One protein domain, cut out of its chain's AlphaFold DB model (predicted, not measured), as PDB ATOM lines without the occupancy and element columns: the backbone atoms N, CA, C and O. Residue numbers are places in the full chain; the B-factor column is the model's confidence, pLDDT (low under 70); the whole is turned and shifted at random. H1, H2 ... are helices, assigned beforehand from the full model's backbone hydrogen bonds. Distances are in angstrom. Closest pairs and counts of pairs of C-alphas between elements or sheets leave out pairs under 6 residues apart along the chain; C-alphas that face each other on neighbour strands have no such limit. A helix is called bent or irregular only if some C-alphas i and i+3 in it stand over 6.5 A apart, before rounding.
ATOM      1  N   GLN A   2     -30.539  47.226  38.093       83.31
ATOM      2  CA  GLN A   2     -29.699  47.672  39.225       83.31
ATOM      3  C   GLN A   2     -29.362  46.562  40.245       83.31
ATOM      4  O   GLN A   2     -28.209  46.401  40.633       83.31
ATOM      5  N   ALA A   3     -30.342  45.735  40.635       85.50
ATOM      6  CA  ALA A   3     -30.119  44.611  41.555       85.50
ATOM      7  C   ALA A   3     -29.202  43.511  40.976       85.50
ATOM      8  O   ALA A   3     -28.482  42.847  41.720       85.50
ATOM      9  N   PHE A   4     -29.211  43.328  39.654       88.38
ATOM     10  CA  PHE A   4     -28.311  42.411  38.954       88.38
ATOM     11  C   PHE A   4     -26.869  42.937  39.007       88.38
ATOM     12  O   PHE A   4     -25.989  42.236  39.501       88.38
ATOM     13  N   LEU A   5     -26.654  44.204  38.618       88.62
ATOM     14  CA  LEU A   5     -25.339  44.860  38.648       88.62
ATOM     15  C   LEU A   5     -24.734  44.858  40.056       88.62
ATOM     16  O   LEU A   5     -23.589  44.452  40.234       88.62
ATOM     17  N   LYS A   6     -25.529  45.217  41.071       89.50
ATOM     18  CA  LYS A   6     -25.084  45.235  42.471       89.50
ATOM     19  C   LYS A   6     -24.612  43.858  42.948       89.50
ATOM     20  O   LYS A   6     -23.613  43.761  43.654       89.50
ATOM     21  N   ARG A   7     -25.322  42.788  42.568       89.25
ATOM     22  CA  ARG A   7     -24.935  41.414  42.921       89.25
ATOM     23  C   ARG A   7     -23.696  40.953  42.157       89.25
ATOM     24  O   ARG A   7     -22.865  40.284  42.753       89.25
ATOM     25  N   LEU A   8     -23.563  41.316  40.879       87.19
ATOM     26  CA  LEU A   8     -22.382  40.988  40.074       87.19
ATOM     27  C   LEU A   8     -21.121  41.667  40.632       87.19
ATOM     28  O   LEU A   8     -20.110  41.008  40.854       87.19
ATOM     29  N   GLN A   9     -21.206  42.961  40.948       87.88
ATOM     30  CA  GLN A   9     -20.105  43.734  41.537       87.88
ATOM     31  C   GLN A   9     -19.676  43.199  42.914       87.88
ATOM     32  O   GLN A   9     -18.498  43.253  43.264       87.88
ATOM     33  N   ALA A  10     -20.607  42.634  43.691       89.69
ATOM     34  CA  ALA A  10     -20.306  42.049  44.997       89.69
ATOM     35  C   ALA A  10     -19.393  40.811  44.926       89.69
ATOM     36  O   ALA A  10     -18.726  40.505  45.913       89.69
ATOM     37  N   LEU A  11     -19.331  40.123  43.779       84.62
ATOM     38  CA  LEU A  11     -18.474  38.948  43.591       84.62
ATOM     39  C   LEU A  11     -16.990  39.295  43.437       84.62
ATOM     40  O   LEU A  11     -16.164  38.401  43.593       84.62
ATOM     41  N   LYS A  12     -16.659  40.562  43.136       85.06
ATOM     42  CA  LYS A  12     -15.278  41.053  42.973       85.06
ATOM     43  C   LYS A  12     -14.421  40.139  42.083       85.06
ATOM     44  O   LYS A  12     -13.339  39.711  42.470       85.06
ATOM     45  N   ILE A  13     -14.945  39.792  40.910       84.00
ATOM     46  CA  ILE A  13     -14.245  38.931  39.955       84.00
ATOM     47  C   ILE A  13     -13.221  39.780  39.200       84.00
ATOM     48  O   ILE A  13     -13.589  40.704  38.476       84.00
ATOM     49  N   ASP A  14     -11.943  39.432  39.325       83.69
ATOM     50  CA  ASP A  14     -10.855  40.096  38.607       83.69
ATOM     51  C   ASP A  14     -10.784  39.602  37.154       83.69
ATOM     52  O   ASP A  14      -9.924  38.814  36.764       83.69
ATOM     53  N   ASN A  15     -11.729  40.060  36.330       88.88
ATOM     54  CA  ASN A  15     -11.728  39.829  34.891       88.88
ATOM     55  C   ASN A  15     -11.949  41.143  34.136       88.88
ATOM     56  O   ASN A  15     -12.979  41.797  34.291       88.88
ATOM     57  N   VAL A  16     -10.979  41.510  33.296       90.19
ATOM     58  CA  VAL A  16     -10.964  42.791  32.569       90.19
ATOM     59  C   VAL A  16     -12.205  42.946  31.687       90.19
ATOM     60  O   VAL A  16     -12.930  43.926  31.826       90.19
ATOM     61  N   MET A  17     -12.510  41.940  30.861       91.31
ATOM     62  CA  MET A  17     -13.666  41.963  29.956       91.31
ATOM     63  C   MET A  17     -14.991  42.049  30.713       91.31
ATOM     64  O   MET A  17     -15.885  42.801  30.323       91.31
ATOM     65  N   LEU A  18     -15.126  41.302  31.814       90.12
ATOM     66  CA  LEU A  18     -16.314  41.371  32.658       90.12
ATOM     67  C   LEU A  18     -16.486  42.782  33.221       90.12
ATOM     68  O   LEU A  18     -17.557  43.363  33.076       90.12
ATOM     69  N   ASN A  19     -15.439  43.357  33.811       91.31
ATOM     70  CA  ASN A  19     -15.493  44.685  34.419       91.31
ATOM     71  C   ASN A  19     -15.831  45.776  33.392       91.31
ATOM     72  O   ASN A  19     -16.701  46.608  33.655       91.31
ATOM     73  N   GLU A  20     -15.226  45.728  32.203       93.44
ATOM     74  CA  GLU A  20     -15.532  46.642  31.098       93.44
ATOM     75  C   GLU A  20     -17.002  46.562  30.670       93.44
ATOM     76  O   GLU A  20     -17.688  47.585  30.599       93.44
ATOM     77  N   LYS A  21     -17.524  45.351  30.432       93.62
ATOM     78  CA  LYS A  21     -18.928  45.167  30.025       93.62
ATOM     79  C   LYS A  21     -19.914  45.501  31.140       93.62
ATOM     80  O   LYS A  21     -20.990  46.031  30.865       93.62
ATOM     81  N   THR A  22     -19.539  45.272  32.396       92.69
ATOM     82  CA  THR A  22     -20.352  45.661  33.557       92.69
ATOM     83  C   THR A  22     -20.459  47.182  33.659       92.69
ATOM     84  O   THR A  22     -21.557  47.706  33.845       92.69
ATOM     85  N   ALA A  23     -19.346  47.899  33.466       93.06
ATOM     86  CA  ALA A  23     -19.322  49.360  33.444       93.06
ATOM     87  C   ALA A  23     -20.116  49.935  32.258       93.06
ATOM     88  O   ALA A  23     -20.875  50.888  32.437       93.06
ATOM     89  N   ALA A  24     -19.999  49.331  31.071       93.94
ATOM     90  CA  ALA A  24     -20.780  49.723  29.896       93.94
ATOM     91  C   ALA A  24     -22.293  49.570  30.133       93.94
ATOM     92  O   ALA A  24     -23.067  50.474  29.812       93.94
ATOM     93  N   LEU A  25     -22.721  48.464  30.755       94.62
ATOM     94  CA  LEU A  25     -24.123  48.265  31.118       94.62
ATOM     95  C   LEU A  25     -24.591  49.266  32.182       94.62
ATOM     96  O   LEU A  25     -25.697  49.790  32.082       94.62
ATOM     97  N   GLU A  26     -23.761  49.568  33.183       93.75
ATOM     98  CA  GLU A  26     -24.084  50.571  34.203       93.75
ATOM     99  C   GLU A  26     -24.295  51.962  33.587       93.75
ATOM    100  O   GLU A  26     -25.254  52.655  33.933       93.75
ATOM    101  N   GLN A  27     -23.440  52.358  32.642       93.06
ATOM    102  CA  GLN A  27     -23.598  53.609  31.899       93.06
ATOM    103  C   GLN A  27     -24.883  53.617  31.063       93.06
ATOM    104  O   GLN A  27     -25.635  54.590  31.117       93.06
ATOM    105  N   ALA A  28     -25.185  52.529  30.349       93.19
ATOM    106  CA  ALA A  28     -26.399  52.433  29.540       93.19
ATOM    107  C   ALA A  28     -27.683  52.485  30.392       93.19
ATOM    108  O   ALA A  28     -28.651  53.147  30.013       93.19
ATOM    109  N   VAL A  29     -27.687  51.852  31.572       92.69
ATOM    110  CA  VAL A  29     -28.808  51.927  32.526       92.69
ATOM    111  C   VAL A  29     -28.999  53.359  33.037       92.69
ATOM    112  O   VAL A  29     -30.131  53.844  33.045       92.69
ATOM    113  N   LYS A  30     -27.915  54.062  33.398       90.81
ATOM    114  CA  LYS A  30     -27.974  55.481  33.803       90.81
ATOM    115  C   LYS A  30     -28.548  56.361  32.696       90.81
ATOM    116  O   LYS A  30     -29.364  57.235  32.972       90.81
ATOM    117  N   GLU A  31     -28.178  56.105  31.445       88.56
ATOM    118  CA  GLU A  31     -28.699  56.856  30.303       88.56
ATOM    119  C   GLU A  31     -30.204  56.625  30.096       88.56
ATOM    120  O   GLU A  31     -30.959  57.579  29.900       88.56
ATOM    121  N   VAL A  32     -30.685  55.384  30.219       88.50
ATOM    122  CA  VAL A  32     -32.128  55.087  30.185       88.50
ATOM    123  C   VAL A  32     -32.869  55.813  31.312       88.50
ATOM    124  O   VAL A  32     -33.914  56.418  31.067       88.50
ATOM    125  N   GLU A  33     -32.335  55.793  32.533       87.69
ATOM    126  CA  GLU A  33     -32.925  56.484  33.688       87.69
ATOM    127  C   GLU A  33     -32.979  58.005  33.495       87.69
ATOM    128  O   GLU A  33     -34.012  58.620  33.777       87.69
ATOM    129  N   ASN A  34     -31.914  58.607  32.963       83.62
ATOM    130  CA  ASN A  34     -31.871  60.030  32.629       83.62
ATOM    131  C   ASN A  34     -32.957  60.394  31.607       83.62
ATOM    132  O   ASN A  34     -33.717  61.343  31.816       83.62
ATOM    133  N   ASN A  35     -33.098  59.597  30.544       83.06
ATOM    134  CA  ASN A  35     -34.125  59.810  29.524       83.06
ATOM    135  C   ASN A  35     -35.553  59.646  30.084       83.06
ATOM    136  O   ASN A  35     -36.442  60.425  29.737       83.06
ATOM    137  N   ILE A  36     -35.784  58.682  30.985       82.88
ATOM    138  CA  ILE A  36     -37.078  58.529  31.677       82.88
ATOM    139  C   ILE A  36     -37.363  59.741  32.571       82.88
ATOM    140  O   ILE A  36     -38.481  60.260  32.549       82.88
ATOM    141  N   ARG A  37     -36.372  60.230  33.326       76.69
ATOM    142  CA  ARG A  37     -36.524  61.403  34.205       76.69
ATOM    143  C   ARG A  37     -37.004  62.631  33.430       76.69
ATOM    144  O   ARG A  37     -37.904  63.322  33.897       76.69
ATOM    145  N   VAL A  38     -36.467  62.853  32.231       69.38
ATOM    146  CA  VAL A  38     -36.862  63.962  31.341       69.38
ATOM    147  C   VAL A  38     -38.314  63.839  30.839       69.38
ATOM    148  O   VAL A  38     -38.955  64.854  30.535       69.38
ATOM    149  N   MET A  39     -38.855  62.618  30.741       65.44
ATOM    150  CA  MET A  39     -40.240  62.374  30.311       65.44
ATOM    151  C   MET A  39     -41.278  62.616  31.408       65.44
ATOM    152  O   MET A  39     -42.421  62.955  31.098       65.44
ATOM    153  N   GLN A 169     -35.989  63.343  19.464       68.81
ATOM    154  CA  GLN A 169     -37.112  62.430  19.304       68.81
ATOM    155  C   GLN A 169     -36.548  61.021  19.081       68.81
ATOM    156  O   GLN A 169     -35.726  60.820  18.196       68.81
ATOM    157  N   GLY A 170     -36.938  60.059  19.921       78.50
ATOM    158  CA  GLY A 170     -36.388  58.699  19.876       78.50
ATOM    159  C   GLY A 170     -35.205  58.420  20.811       78.50
ATOM    160  O   GLY A 170     -34.853  57.252  20.943       78.50
ATOM    161  N   ALA A 171     -34.673  59.406  21.547       83.19
ATOM    162  CA  ALA A 171     -33.540  59.207  22.467       83.19
ATOM    163  C   ALA A 171     -33.770  58.084  23.492       83.19
ATOM    164  O   ALA A 171     -32.908  57.234  23.688       83.19
ATOM    165  N   LEU A 172     -34.966  57.998  24.091       86.56
ATOM    166  CA  LEU A 172     -35.283  56.898  25.009       86.56
ATOM    167  C   LEU A 172     -35.277  55.533  24.303       86.56
ATOM    168  O   LEU A 172     -34.866  54.536  24.893       86.56
ATOM    169  N   LYS A 173     -35.751  55.469  23.052       88.06
ATOM    170  CA  LYS A 173     -35.747  54.223  22.277       88.06
ATOM    171  C   LYS A 173     -34.311  53.803  21.973       88.06
ATOM    172  O   LYS A 173     -33.978  52.643  22.176       88.06
ATOM    173  N   GLU A 174     -33.468  54.742  21.556       89.62
ATOM    174  CA  GLU A 174     -32.040  54.511  21.317       89.62
ATOM    175  C   GLU A 174     -31.317  54.062  22.592       89.62
ATOM    176  O   GLU A 174     -30.612  53.057  22.566       89.62
ATOM    177  N   ALA A 175     -31.562  54.726  23.726       90.00
ATOM    178  CA  ALA A 175     -30.985  54.360  25.019       90.00
ATOM    179  C   ALA A 175     -31.412  52.953  25.468       90.00
ATOM    180  O   ALA A 175     -30.586  52.187  25.962       90.00
ATOM    181  N   ARG A 176     -32.683  52.576  25.257       91.50
ATOM    182  CA  ARG A 176     -33.173  51.215  25.541       91.50
ATOM    183  C   ARG A 176     -32.477  50.174  24.669       91.50
ATOM    184  O   ARG A 176     -31.961  49.203  25.204       91.50
ATOM    185  N   VAL A 177     -32.376  50.420  23.361       93.94
ATOM    186  CA  VAL A 177     -31.669  49.522  22.433       93.94
ATOM    187  C   VAL A 177     -30.187  49.389  22.805       93.94
ATOM    188  O   VAL A 177     -29.643  48.287  22.782       93.94
ATOM    189  N   ALA A 178     -29.528  50.485  23.188       92.94
ATOM    190  CA  ALA A 178     -28.143  50.461  23.652       92.94
ATOM    191  C   ALA A 178     -27.983  49.671  24.962       92.94
ATOM    192  O   ALA A 178     -27.029  48.906  25.101       92.94
ATOM    193  N   CYS A 179     -28.929  49.804  25.896       93.88
ATOM    194  CA  CYS A 179     -28.958  49.031  27.136       93.88
ATOM    195  C   CYS A 179     -29.151  47.531  26.874       93.88
ATOM    196  O   CYS A 179     -28.431  46.720  27.456       93.88
ATOM    197  N   ASP A 180     -30.065  47.158  25.975       93.88
ATOM    198  CA  ASP A 180     -30.296  45.761  25.589       93.88
ATOM    199  C   ASP A 180     -29.043  45.159  24.928       93.88
ATOM    200  O   ASP A 180     -28.620  44.045  25.251       93.88
ATOM    201  N   LYS A 181     -28.376  45.931  24.062       94.94
ATOM    202  CA  LYS A 181     -27.103  45.529  23.457       94.94
ATOM    203  C   LYS A 181     -26.007  45.334  24.511       94.94
ATOM    204  O   LYS A 181     -25.350  44.300  24.520       94.94
ATOM    205  N   ALA A 182     -25.836  46.277  25.436       94.31
ATOM    206  CA  ALA A 182     -24.852  46.146  26.512       94.31
ATOM    207  C   ALA A 182     -25.136  44.933  27.418       94.31
ATOM    208  O   ALA A 182     -24.205  44.261  27.859       94.31
ATOM    209  N   TYR A 183     -26.414  44.621  27.664       93.94
ATOM    210  CA  TYR A 183     -26.811  43.448  28.439       93.94
ATOM    211  C   TYR A 183     -26.450  42.143  27.724       93.94
ATOM    212  O   TYR A 183     -25.822  41.279  28.330       93.94
ATOM    213  N   THR A 184     -26.788  42.017  26.438       94.56
ATOM    214  CA  THR A 184     -26.470  40.813  25.641       94.56
ATOM    215  C   THR A 184     -24.963  40.584  25.495       94.56
ATOM    216  O   THR A 184     -24.499  39.447  25.575       94.56
ATOM    217  N   GLU A 185     -24.171  41.650  25.359       94.38
ATOM    218  CA  GLU A 185     -22.706  41.555  25.367       94.38
ATOM    219  C   GLU A 185     -22.159  41.089  26.726       94.38
ATOM    220  O   GLU A 185     -21.251  40.257  26.771       94.38
ATOM    221  N   LEU A 186     -22.706  41.593  27.838       94.06
ATOM    222  CA  LEU A 186     -22.321  41.154  29.181       94.06
ATOM    223  C   LEU A 186     -22.717  39.693  29.436       94.06
ATOM    224  O   LEU A 186     -21.931  38.931  29.996       94.06
ATOM    225  N   GLU A 187     -23.908  39.289  29.000       93.56
ATOM    226  CA  GLU A 187     -24.394  37.912  29.091       93.56
ATOM    227  C   GLU A 187     -23.455  36.938  28.366       93.56
ATOM    228  O   GLU A 187     -23.088  35.903  28.925       93.56
ATOM    229  N   ALA A 188     -22.993  37.289  27.163       94.06
ATOM    230  CA  ALA A 188     -22.037  36.474  26.417       94.06
ATOM    231  C   ALA A 188     -20.719  36.268  27.186       94.06
ATOM    232  O   ALA A 188     -20.186  35.155  27.213       94.06
ATOM    233  N   VAL A 189     -20.212  37.310  27.857       92.69
ATOM    234  CA  VAL A 189     -19.012  37.211  28.705       92.69
ATOM    235  C   VAL A 189     -19.272  36.336  29.930       92.69
ATOM    236  O   VAL A 189     -18.458  35.467  30.232       92.69
ATOM    237  N   ILE A 190     -20.410  36.508  30.608       91.75
ATOM    238  CA  ILE A 190     -20.794  35.699  31.776       91.75
ATOM    239  C   ILE A 190     -20.877  34.215  31.407       91.75
ATOM    240  O   ILE A 190     -20.272  33.382  32.082       91.75
ATOM    241  N   ASN A 191     -21.570  33.889  30.314       92.25
ATOM    242  CA  ASN A 191     -21.707  32.514  29.835       92.25
ATOM    243  C   ASN A 191     -20.347  31.919  29.446       92.25
ATOM    244  O   ASN A 191     -20.064  30.765  29.765       92.25
ATOM    245  N   SER A 192     -19.475  32.715  28.823       91.62
ATOM    246  CA  SER A 192     -18.110  32.289  28.488       91.62
ATOM    247  C   SER A 192     -17.272  32.014  29.743       91.62
ATOM    248  O   SER A 192     -16.585  30.996  29.819       91.62
ATOM    249  N   LEU A 193     -17.347  32.882  30.757       89.38
ATOM    250  CA  LEU A 193     -16.620  32.709  32.019       89.38
ATOM    251  C   LEU A 193     -17.096  31.500  32.817       89.38
ATOM    252  O   LEU A 193     -16.279  30.839  33.454       89.38
ATOM    253  N   LEU A 194     -18.389  31.181  32.750       88.94
ATOM    254  CA  LEU A 194     -18.942  30.001  33.408       88.94
ATOM    255  C   LEU A 194     -18.321  28.702  32.872       88.94
ATOM    256  O   LEU A 194     -18.138  27.755  33.631       88.94
ATOM    257  N   VAL A 195     -17.970  28.671  31.583       90.50
ATOM    258  CA  VAL A 195     -17.310  27.523  30.945       90.50
ATOM    259  C   VAL A 195     -15.800  27.527  31.202       90.50
ATOM    260  O   VAL A 195     -15.227  26.481  31.492       90.50
ATOM    261  N   LEU A 196     -15.148  28.689  31.089       88.19
ATOM    262  CA  LEU A 196     -13.684  28.796  31.124       88.19
ATOM    263  C   LEU A 196     -13.089  28.772  32.537       88.19
ATOM    264  O   LEU A 196     -11.993  28.249  32.728       88.19
ATOM    265  N   ALA A 197     -13.775  29.362  33.516       82.31
ATOM    266  CA  ALA A 197     -13.279  29.510  34.881       82.31
ATOM    267  C   ALA A 197     -14.426  29.410  35.906       82.31
ATOM    268  O   ALA A 197     -14.736  30.389  36.596       82.31
ATOM    269  N   PRO A 198     -15.082  28.239  36.022       82.88
ATOM    270  CA  PRO A 198     -16.168  28.063  36.973       82.88
ATOM    271  C   PRO A 198     -15.647  28.184  38.411       82.88
ATOM    272  O   PRO A 198     -14.724  27.483  38.821       82.88
ATOM    273  N   SER A 199     -16.284  29.042  39.206       86.75
ATOM    274  CA  SER A 199     -16.099  29.088  40.659       86.75
ATOM    275  C   SER A 199     -17.428  28.817  41.355       86.75
ATOM    276  O   SER A 199     -18.483  29.197  40.848       86.75
ATOM    277  N   ALA A 200     -17.396  28.183  42.532       86.69
ATOM    278  CA  ALA A 200     -18.618  27.861  43.276       86.69
ATOM    279  C   ALA A 200     -19.467  29.113  43.567       86.69
ATOM    280  O   ALA A 200     -20.685  29.089  43.398       86.69
ATOM    281  N   ALA A 201     -18.815  30.228  43.918       85.94
ATOM    282  CA  ALA A 201     -19.475  31.509  44.149       85.94
ATOM    283  C   ALA A 201     -20.125  32.074  42.872       85.94
ATOM    284  O   ALA A 201     -21.258  32.554  42.921       85.94
ATOM    285  N   PHE A 202     -19.445  31.986  41.723       86.69
ATOM    286  CA  PHE A 202     -19.985  32.465  40.448       86.69
ATOM    287  C   PHE A 202     -21.151  31.598  39.960       86.69
ATOM    288  O   PHE A 202     -22.196  32.130  39.593       86.69
ATOM    289  N   SER A 203     -21.032  30.272  40.053       87.88
ATOM    290  CA  SER A 203     -22.110  29.342  39.699       87.88
ATOM    291  C   SER A 203     -23.350  29.529  40.576       87.88
ATOM    292  O   SER A 203     -24.471  29.539  40.068       87.88
ATOM    293  N   GLN A 204     -23.171  29.737  41.886       89.75
ATOM    294  CA  GLN A 204     -24.281  30.036  42.793       89.75
ATOM    295  C   GLN A 204     -24.954  31.367  42.440       89.75
ATOM    296  O   GLN A 204     -26.180  31.464  42.453       89.75
ATOM    297  N   TRP A 205     -24.174  32.389  42.084       90.25
ATOM    298  CA  TRP A 205     -24.728  33.661  41.638       90.25
ATOM    299  C   TRP A 205     -25.555  33.521  40.353       90.25
ATOM    300  O   TRP A 205     -26.654  34.076  40.294       90.25
ATOM    301  N   VAL A 206     -25.073  32.757  39.365       90.31
ATOM    302  CA  VAL A 206     -25.819  32.472  38.124       90.31
ATOM    303  C   VAL A 206     -27.143  31.775  38.443       90.31
ATOM    304  O   VAL A 206     -28.179  32.170  37.910       90.31
ATOM    305  N   ALA A 207     -27.146  30.796  39.355       90.88
ATOM    306  CA  ALA A 207     -28.370  30.111  39.775       90.88
ATOM    307  C   ALA A 207     -29.409  31.081  40.366       90.88
ATOM    308  O   ALA A 207     -30.578  31.037  39.986       90.88
ATOM    309  N   VAL A 208     -28.971  32.013  41.220       90.56
ATOM    310  CA  VAL A 208     -29.838  33.067  41.775       90.56
ATOM    311  C   VAL A 208     -30.385  33.988  40.677       90.56
ATOM    312  O   VAL A 208     -31.557  34.359  40.721       90.56
ATOM    313  N   GLN A 209     -29.573  34.363  39.678       90.81
ATOM    314  CA  GLN A 209     -30.069  35.191  38.570       90.81
ATOM    315  C   GLN A 209     -31.101  34.445  37.714       90.81
ATOM    316  O   GLN A 209     -32.105  35.040  37.329       90.81
ATOM    317  N   ASN A 210     -30.890  33.155  37.447       91.62
ATOM    318  CA  ASN A 210     -31.835  32.339  36.684       91.62
ATOM    319  C   ASN A 210     -33.189  32.222  37.391       91.62
ATOM    320  O   ASN A 210     -34.226  32.369  36.745       91.62
ATOM    321  N   GLU A 211     -33.192  32.052  38.714       92.50
ATOM    322  CA  GLU A 211     -34.431  32.036  39.496       92.50
ATOM    323  C   GLU A 211     -35.195  33.365  39.377       92.50
ATOM    324  O   GLU A 211     -36.412  33.380  39.182       92.50
ATOM    325  N   ASP A 212     -34.491  34.499  39.432       88.25
ATOM    326  CA  ASP A 212     -35.111  35.813  39.248       88.25
ATOM    327  C   ASP A 212     -35.665  36.014  37.838       88.25
ATOM    328  O   ASP A 212     -36.754  36.575  37.679       88.25
ATOM    329  N   ILE A 213     -34.951  35.539  36.818       88.69
ATOM    330  CA  ILE A 213     -35.423  35.557  35.432       88.69
ATOM    331  C   ILE A 213     -36.713  34.737  35.309       88.69
ATOM    332  O   ILE A 213     -37.686  35.208  34.715       88.69
ATOM    333  N   ASP A 214     -36.765  33.540  35.889       92.00
ATOM    334  CA  ASP A 214     -37.950  32.684  35.826       92.00
ATOM    335  C   ASP A 214     -39.130  33.270  36.606       92.00
ATOM    336  O   ASP A 214     -40.263  33.279  36.108       92.00
ATOM    337  N   ARG A 215     -38.864  33.878  37.768       89.44
ATOM    338  CA  ARG A 215     -39.843  34.668  38.527       89.44
ATOM    339  C   ARG A 215     -40.432  35.785  37.664       89.44
ATOM    340  O   ARG A 215     -41.655  35.919  37.589       89.44
ATOM    341  N   MET A 216     -39.591  36.556  36.970       87.69
ATOM    342  CA  MET A 216     -40.051  37.621  36.073       87.69
ATOM    343  C   MET A 216     -40.856  37.072  34.890       87.69
ATOM    344  O   MET A 216     -41.927  37.604  34.600       87.69
ATOM    345  N   LYS A 217     -40.415  35.987  34.239       88.75
ATOM    346  CA  LYS A 217     -41.172  35.338  33.150       88.75
ATOM    347  C   LYS A 217     -42.576  34.930  33.600       88.75
ATOM    348  O   LYS A 217     -43.530  35.106  32.842       88.75
ATOM    349  N   LEU A 218     -42.723  34.395  34.814       87.44
ATOM    350  CA  LEU A 218     -44.029  34.039  35.376       87.44
ATOM    351  C   LEU A 218     -44.920  35.269  35.570       87.44
ATOM    352  O   LEU A 218     -46.094  35.229  35.204       87.44
ATOM    353  N   VAL A 219     -44.371  36.363  36.104       86.38
ATOM    354  CA  VAL A 219     -45.093  37.635  36.263       86.38
ATOM    355  C   VAL A 219     -45.549  38.176  34.903       86.38
ATOM    356  O   VAL A 219     -46.723  38.505  34.744       86.38
ATOM    357  N   PHE A 220     -44.679  38.180  33.890       80.44
ATOM    358  CA  PHE A 220     -45.041  38.607  32.534       80.44
ATOM    359  C   PHE A 220     -46.133  37.735  31.906       80.44
ATOM    360  O   PHE A 220     -47.073  38.266  31.318       80.44
ATOM    361  N   LYS A 221     -46.058  36.406  32.057       85.62
ATOM    362  CA  LYS A 221     -47.117  35.496  31.589       85.62
ATOM    363  C   LYS A 221     -48.456  35.787  32.268       85.62
ATOM    364  O   LYS A 221     -49.477  35.803  31.588       85.62
ATOM    365  N   LYS A 222     -48.455  36.051  33.581       84.00
ATOM    366  CA  LYS A 222     -49.665  36.430  34.327       84.00
ATOM    367  C   LYS A 222     -50.259  37.743  33.823       84.00
ATOM    368  O   LYS A 222     -51.459  37.793  33.593       84.00
ATOM    369  N   HIS A 223     -49.437  38.770  33.603       79.50
ATOM    370  CA  HIS A 223     -49.911  40.038  33.036       79.50
ATOM    371  C   HIS A 223     -50.462  39.875  31.620       79.50
ATOM    372  O   HIS A 223     -51.507  40.437  31.321       79.50
ATOM    373  N   LYS A 224     -49.813  39.066  30.773       79.19
ATOM    374  CA  LYS A 224     -50.311  38.773  29.424       79.19
ATOM    375  C   LYS A 224     -51.660  38.057  29.455       79.19
ATOM    376  O   LYS A 224     -52.534  38.404  28.675       79.19
ATOM    377  N   LYS A 225     -51.826  37.075  30.349       80.25
ATOM    378  CA  LYS A 225     -53.105  36.379  30.522       80.25
ATOM    379  C   LYS A 225     -54.190  37.342  31.003       80.25
ATOM    380  O   LYS A 225     -55.238  37.404  30.394       80.25
ATOM    381  N   ARG A 226     -53.899  38.143  32.029       73.38
ATOM    382  CA  ARG A 226     -54.846  39.131  32.553       73.38
ATOM    383  C   ARG A 226     -55.279  40.150  31.495       73.38
ATOM    384  O   ARG A 226     -56.454  40.449  31.417       73.38
ATOM    385  N   ALA A 227     -54.348  40.645  30.680       71.38
ATOM    386  CA  ALA A 227     -54.679  41.557  29.588       71.38
ATOM    387  C   ALA A 227     -55.544  40.885  28.503       71.38
ATOM    388  O   ALA A 227     -56.392  41.546  27.920       71.38
ATOM    389  N   ALA A 228     -55.343  39.585  28.246       73.19
ATOM    390  CA  ALA A 228     -56.194  38.815  27.339       73.19
ATOM    391  C   ALA A 228     -57.603  38.620  27.926       73.19
ATOM    392  O   ALA A 228     -58.579  38.891  27.237       73.19
ATOM    393  N   ASP A 229     -57.695  38.246  29.206       72.62
ATOM    394  CA  ASP A 229     -58.962  38.074  29.926       72.62
ATOM    395  C   ASP A 229     -59.743  39.412  30.008       72.62
ATOM    396  O   ASP A 229     -60.953  39.431  29.809       72.62
ATOM    397  N   GLU A 230     -59.057  40.543  30.243       71.69
ATOM    398  CA  GLU A 230     -59.651  41.893  30.227       71.69
ATOM    399  C   GLU A 230     -60.154  42.255  28.813       71.69
ATOM    400  O   GLU A 230     -61.298  42.679  28.671       71.69
ATOM    401  N   SER A 231     -59.380  41.978  27.753       69.25
ATOM    402  CA  SER A 231     -59.823  42.227  26.370       69.25
ATOM    403  C   SER A 231     -60.973  41.324  25.908       69.25
ATOM    404  O   SER A 231     -61.841  41.780  25.172       69.25
ATOM    405  N   GLU A 232     -61.017  40.060  26.344       68.00
ATOM    406  CA  GLU A 232     -62.143  39.156  26.067       68.00
ATOM    407  C   GLU A 232     -63.399  39.590  26.832       68.00
ATOM    408  O   GLU A 232     -64.500  39.494  26.295       68.00
ATOM    409  N   SER A 233     -63.247  40.124  28.051       63.28
ATOM    410  CA  SER A 233     -64.373  40.684  28.803       63.28
ATOM    411  C   SER A 233     -64.932  41.954  28.161       63.28
ATOM    412  O   SER A 233     -66.143  42.056  28.025       63.28
ATOM    413  N   GLU A 234     -64.076  42.867  27.686       66.94
ATOM    414  CA  GLU A 234     -64.491  44.093  26.988       66.94
ATOM    415  C   GLU A 234     -65.149  43.787  25.631       66.94
ATOM    416  O   GLU A 234     -66.115  44.444  25.250       66.94
ATOM    417  N   LEU A 235     -64.670  42.762  24.913       64.75
ATOM    418  CA  LEU A 235     -65.291  42.292  23.670       64.75
ATOM    419  C   LEU A 235     -66.654  41.630  23.917       64.75
ATOM    420  O   LEU A 235     -67.586  41.879  23.156       64.75
ATOM    421  N   ASN A 236     -66.791  40.821  24.974       64.06
ATOM    422  CA  ASN A 236     -68.073  40.206  25.330       64.06
ATOM    423  C   ASN A 236     -69.097  41.234  25.829       64.06
ATOM    424  O   ASN A 236     -70.269  41.105  25.488       64.06
ATOM    425  N   ASP A 237     -68.678  42.250  26.591       62.47
ATOM    426  CA  ASP A 237     -69.565  43.344  27.021       62.47
ATOM    427  C   ASP A 237     -70.069  44.147  25.808       62.47
ATOM    428  O   ASP A 237     -71.246  44.482  25.731       62.47
ATOM    429  N   CYS A 238     -69.202  44.382  24.813       53.91
ATOM    430  CA  CYS A 238     -69.572  45.070  23.573       53.91
ATOM    431  C   CYS A 238     -70.540  44.251  22.692       53.91
ATOM    432  O   CYS A 238     -71.454  44.812  22.093       53.91
ATOM    433  N   LEU A 239     -70.368  42.925  22.631       56.44
ATOM    434  CA  LEU A 239     -71.267  42.018  21.898       56.44
ATOM    435  C   LEU A 239     -72.641  41.887  22.574       56.44
ATOM    436  O   LEU A 239     -73.653  41.844  21.882       56.44
ATOM    437  N   LEU A 240     -72.690  41.884  23.910       58.31
ATOM    438  CA  LEU A 240     -73.944  41.861  24.671       58.31
ATOM    439  C   LEU A 240     -74.771  43.139  24.459       58.31
ATOM    440  O   LEU A 240     -75.992  43.057  24.349       58.31
ATOM    441  N   THR A 241     -74.125  44.303  24.330       54.91
ATOM    442  CA  THR A 241     -74.829  45.557  24.017       54.91
ATOM    443  C   THR A 241     -75.376  45.609  22.587       54.91
ATOM    444  O   THR A 241     -76.428  46.199  22.366       54.91
ATOM    445  N   GLU A 242     -74.716  44.964  21.618       51.41
ATOM    446  CA  GLU A 242     -75.200  44.893  20.229       51.41
ATOM    447  C   GLU A 242     -76.358  43.885  20.064       51.41
ATOM    448  O   GLU A 242     -77.287  44.126  19.291       51.41
ATOM    449  N   GLU A 243     -76.362  42.776  20.813       52.34
ATOM    450  CA  GLU A 243     -77.471  41.809  20.800       52.34
ATOM    451  C   GLU A 243     -78.752  42.388  21.440       52.34
ATOM    452  O   GLU A 243     -79.834  42.234  20.864       52.34
ATOM    453  N   GLU A 244     -78.650  43.153  22.538       50.84
ATOM    454  CA  GLU A 244     -79.801  43.832  23.171       50.84
ATOM    455  C   GLU A 244     -80.417  44.946  22.289       50.84
ATOM    456  O   GLU A 244     -81.641  45.149  22.293       50.84
ATOM    457  N   GLU A 245     -79.612  45.638  21.474       51.53
ATOM    458  CA  GLU A 245     -80.104  46.640  20.513       51.53
ATOM    459  C   GLU A 245     -80.814  45.999  19.302       51.53
ATOM    460  O   GLU A 245     -81.784  46.551  18.780       51.53
ATOM    461  N   THR A 246     -80.415  44.792  18.880       49.38
ATOM    462  CA  THR A 246     -81.063  44.100  17.744       49.38
ATOM    463  C   THR A 246     -82.370  43.379  18.098       49.38
ATOM    464  O   THR A 246     -83.212  43.173  17.215       49.38
ATOM    465  N   GLU A 247     -82.585  43.017  19.367       51.69
ATOM    466  CA  GLU A 247     -83.852  42.432  19.838       51.69
ATOM    467  C   GLU A 247     -84.948  43.483  20.086       51.69
ATOM    468  O   GLU A 247     -86.136  43.165  19.998       51.69
ATOM    469  N   THR A 248     -84.584  44.749  20.310       51.03
ATOM    470  CA  THR A 248     -85.544  45.845  20.535       51.03
ATOM    471  C   THR A 248     -86.100  46.479  19.251       51.03
ATOM    472  O   THR A 248     -87.152  47.114  19.304       51.03
TER     473      THR A 248
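This is residues 2 to 39 and 169 to 248 of the 251 residues of the protein "Hemagglutinin protein HagB" of gut metagenome (UniProt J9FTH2). Two helices, H2 and H3, pack side by side and run opposite ways, and a third, the very long H4, meets the end of H3 to make a V with it. Most of H4, residues 213 to 248, sticks out as a bare arm that makes the length of the whole, while the short H1 sits near H2 and the first part of H4. The printed part has 118 residues with four named helices, H1, H2, H3 and H4 along the chain, and no named strand, and its class is all helix. It is extended, with a radius of gyration of the C-alphas of 22.0 A and spans of 77 by 37 by 19 A.

H1 is residues 2 to 10 and begins at C-alpha 2, at (-29.699, 47.672, 39.225). H2, residues 16 to 39, is 35.3 A long from first to last C-alpha. After the cut comes H3, residues 171 to 196, 37.3 A long, with C-alpha 196 at (-13.684, 28.796, 31.124). H4, residues 200 to 248, is 72.9 A long and ends with C-alpha 248 at (-85.544, 45.845, 20.535). No helix is bent or irregular.

H1 and H2 form a helical hairpin; they only just touch, with 3 pairs of C-alphas within 8 A, the closest being those of Leu 5 and Thr 22 at 7.2 A. Their tilt is shallow, 25 degrees, opposite ways, and H2 touches H1 with residues 22 to 29 alone. H2 and H3 touch with 28 pairs of C-alphas within 8 A, the closest being those of Ala 28 and Cys 179, 4.9 A apart. They run opposite ways at a shallow tilt of 23 degrees. H3 and H4 are close but not clearly touching, their closest C-alphas being those of Leu 194 and Ser 203 at 7.1 A, and their tilt is steep, 42 degrees, opposite ways. H4 only just touches H1, with 3 pairs of C-alphas within 8 A and with residues 205 to 209 alone; the closest C-alphas are those of Phe 4 and Gln 209 at 7.4 A, at a shallow tilt of 8 degrees, opposite ways. H1 and H3 are apart, and so are H2 and H4. Every O i to N i+4 pair is within hydrogen-bond range in H1, H2 and H3, and 44 of 45 are in H4.

The two C-alphas farthest apart, those of Asp 14 and Thr 248, are 77.1 A apart. Residues 195 to 200 and 213 to 248 stand free, and the body without them spans 43 by 23 by 18 A. Residues 40 to 168 are not printed, and C-alphas 39 and 169 are 11.4 A apart across the cut. The links H1 to H2 and H3 to H4 are tight. The mean pLDDT of the printed part is 82.9, and it is under 70 in residues 38 to 39, residue 169 and residues 231 to 248.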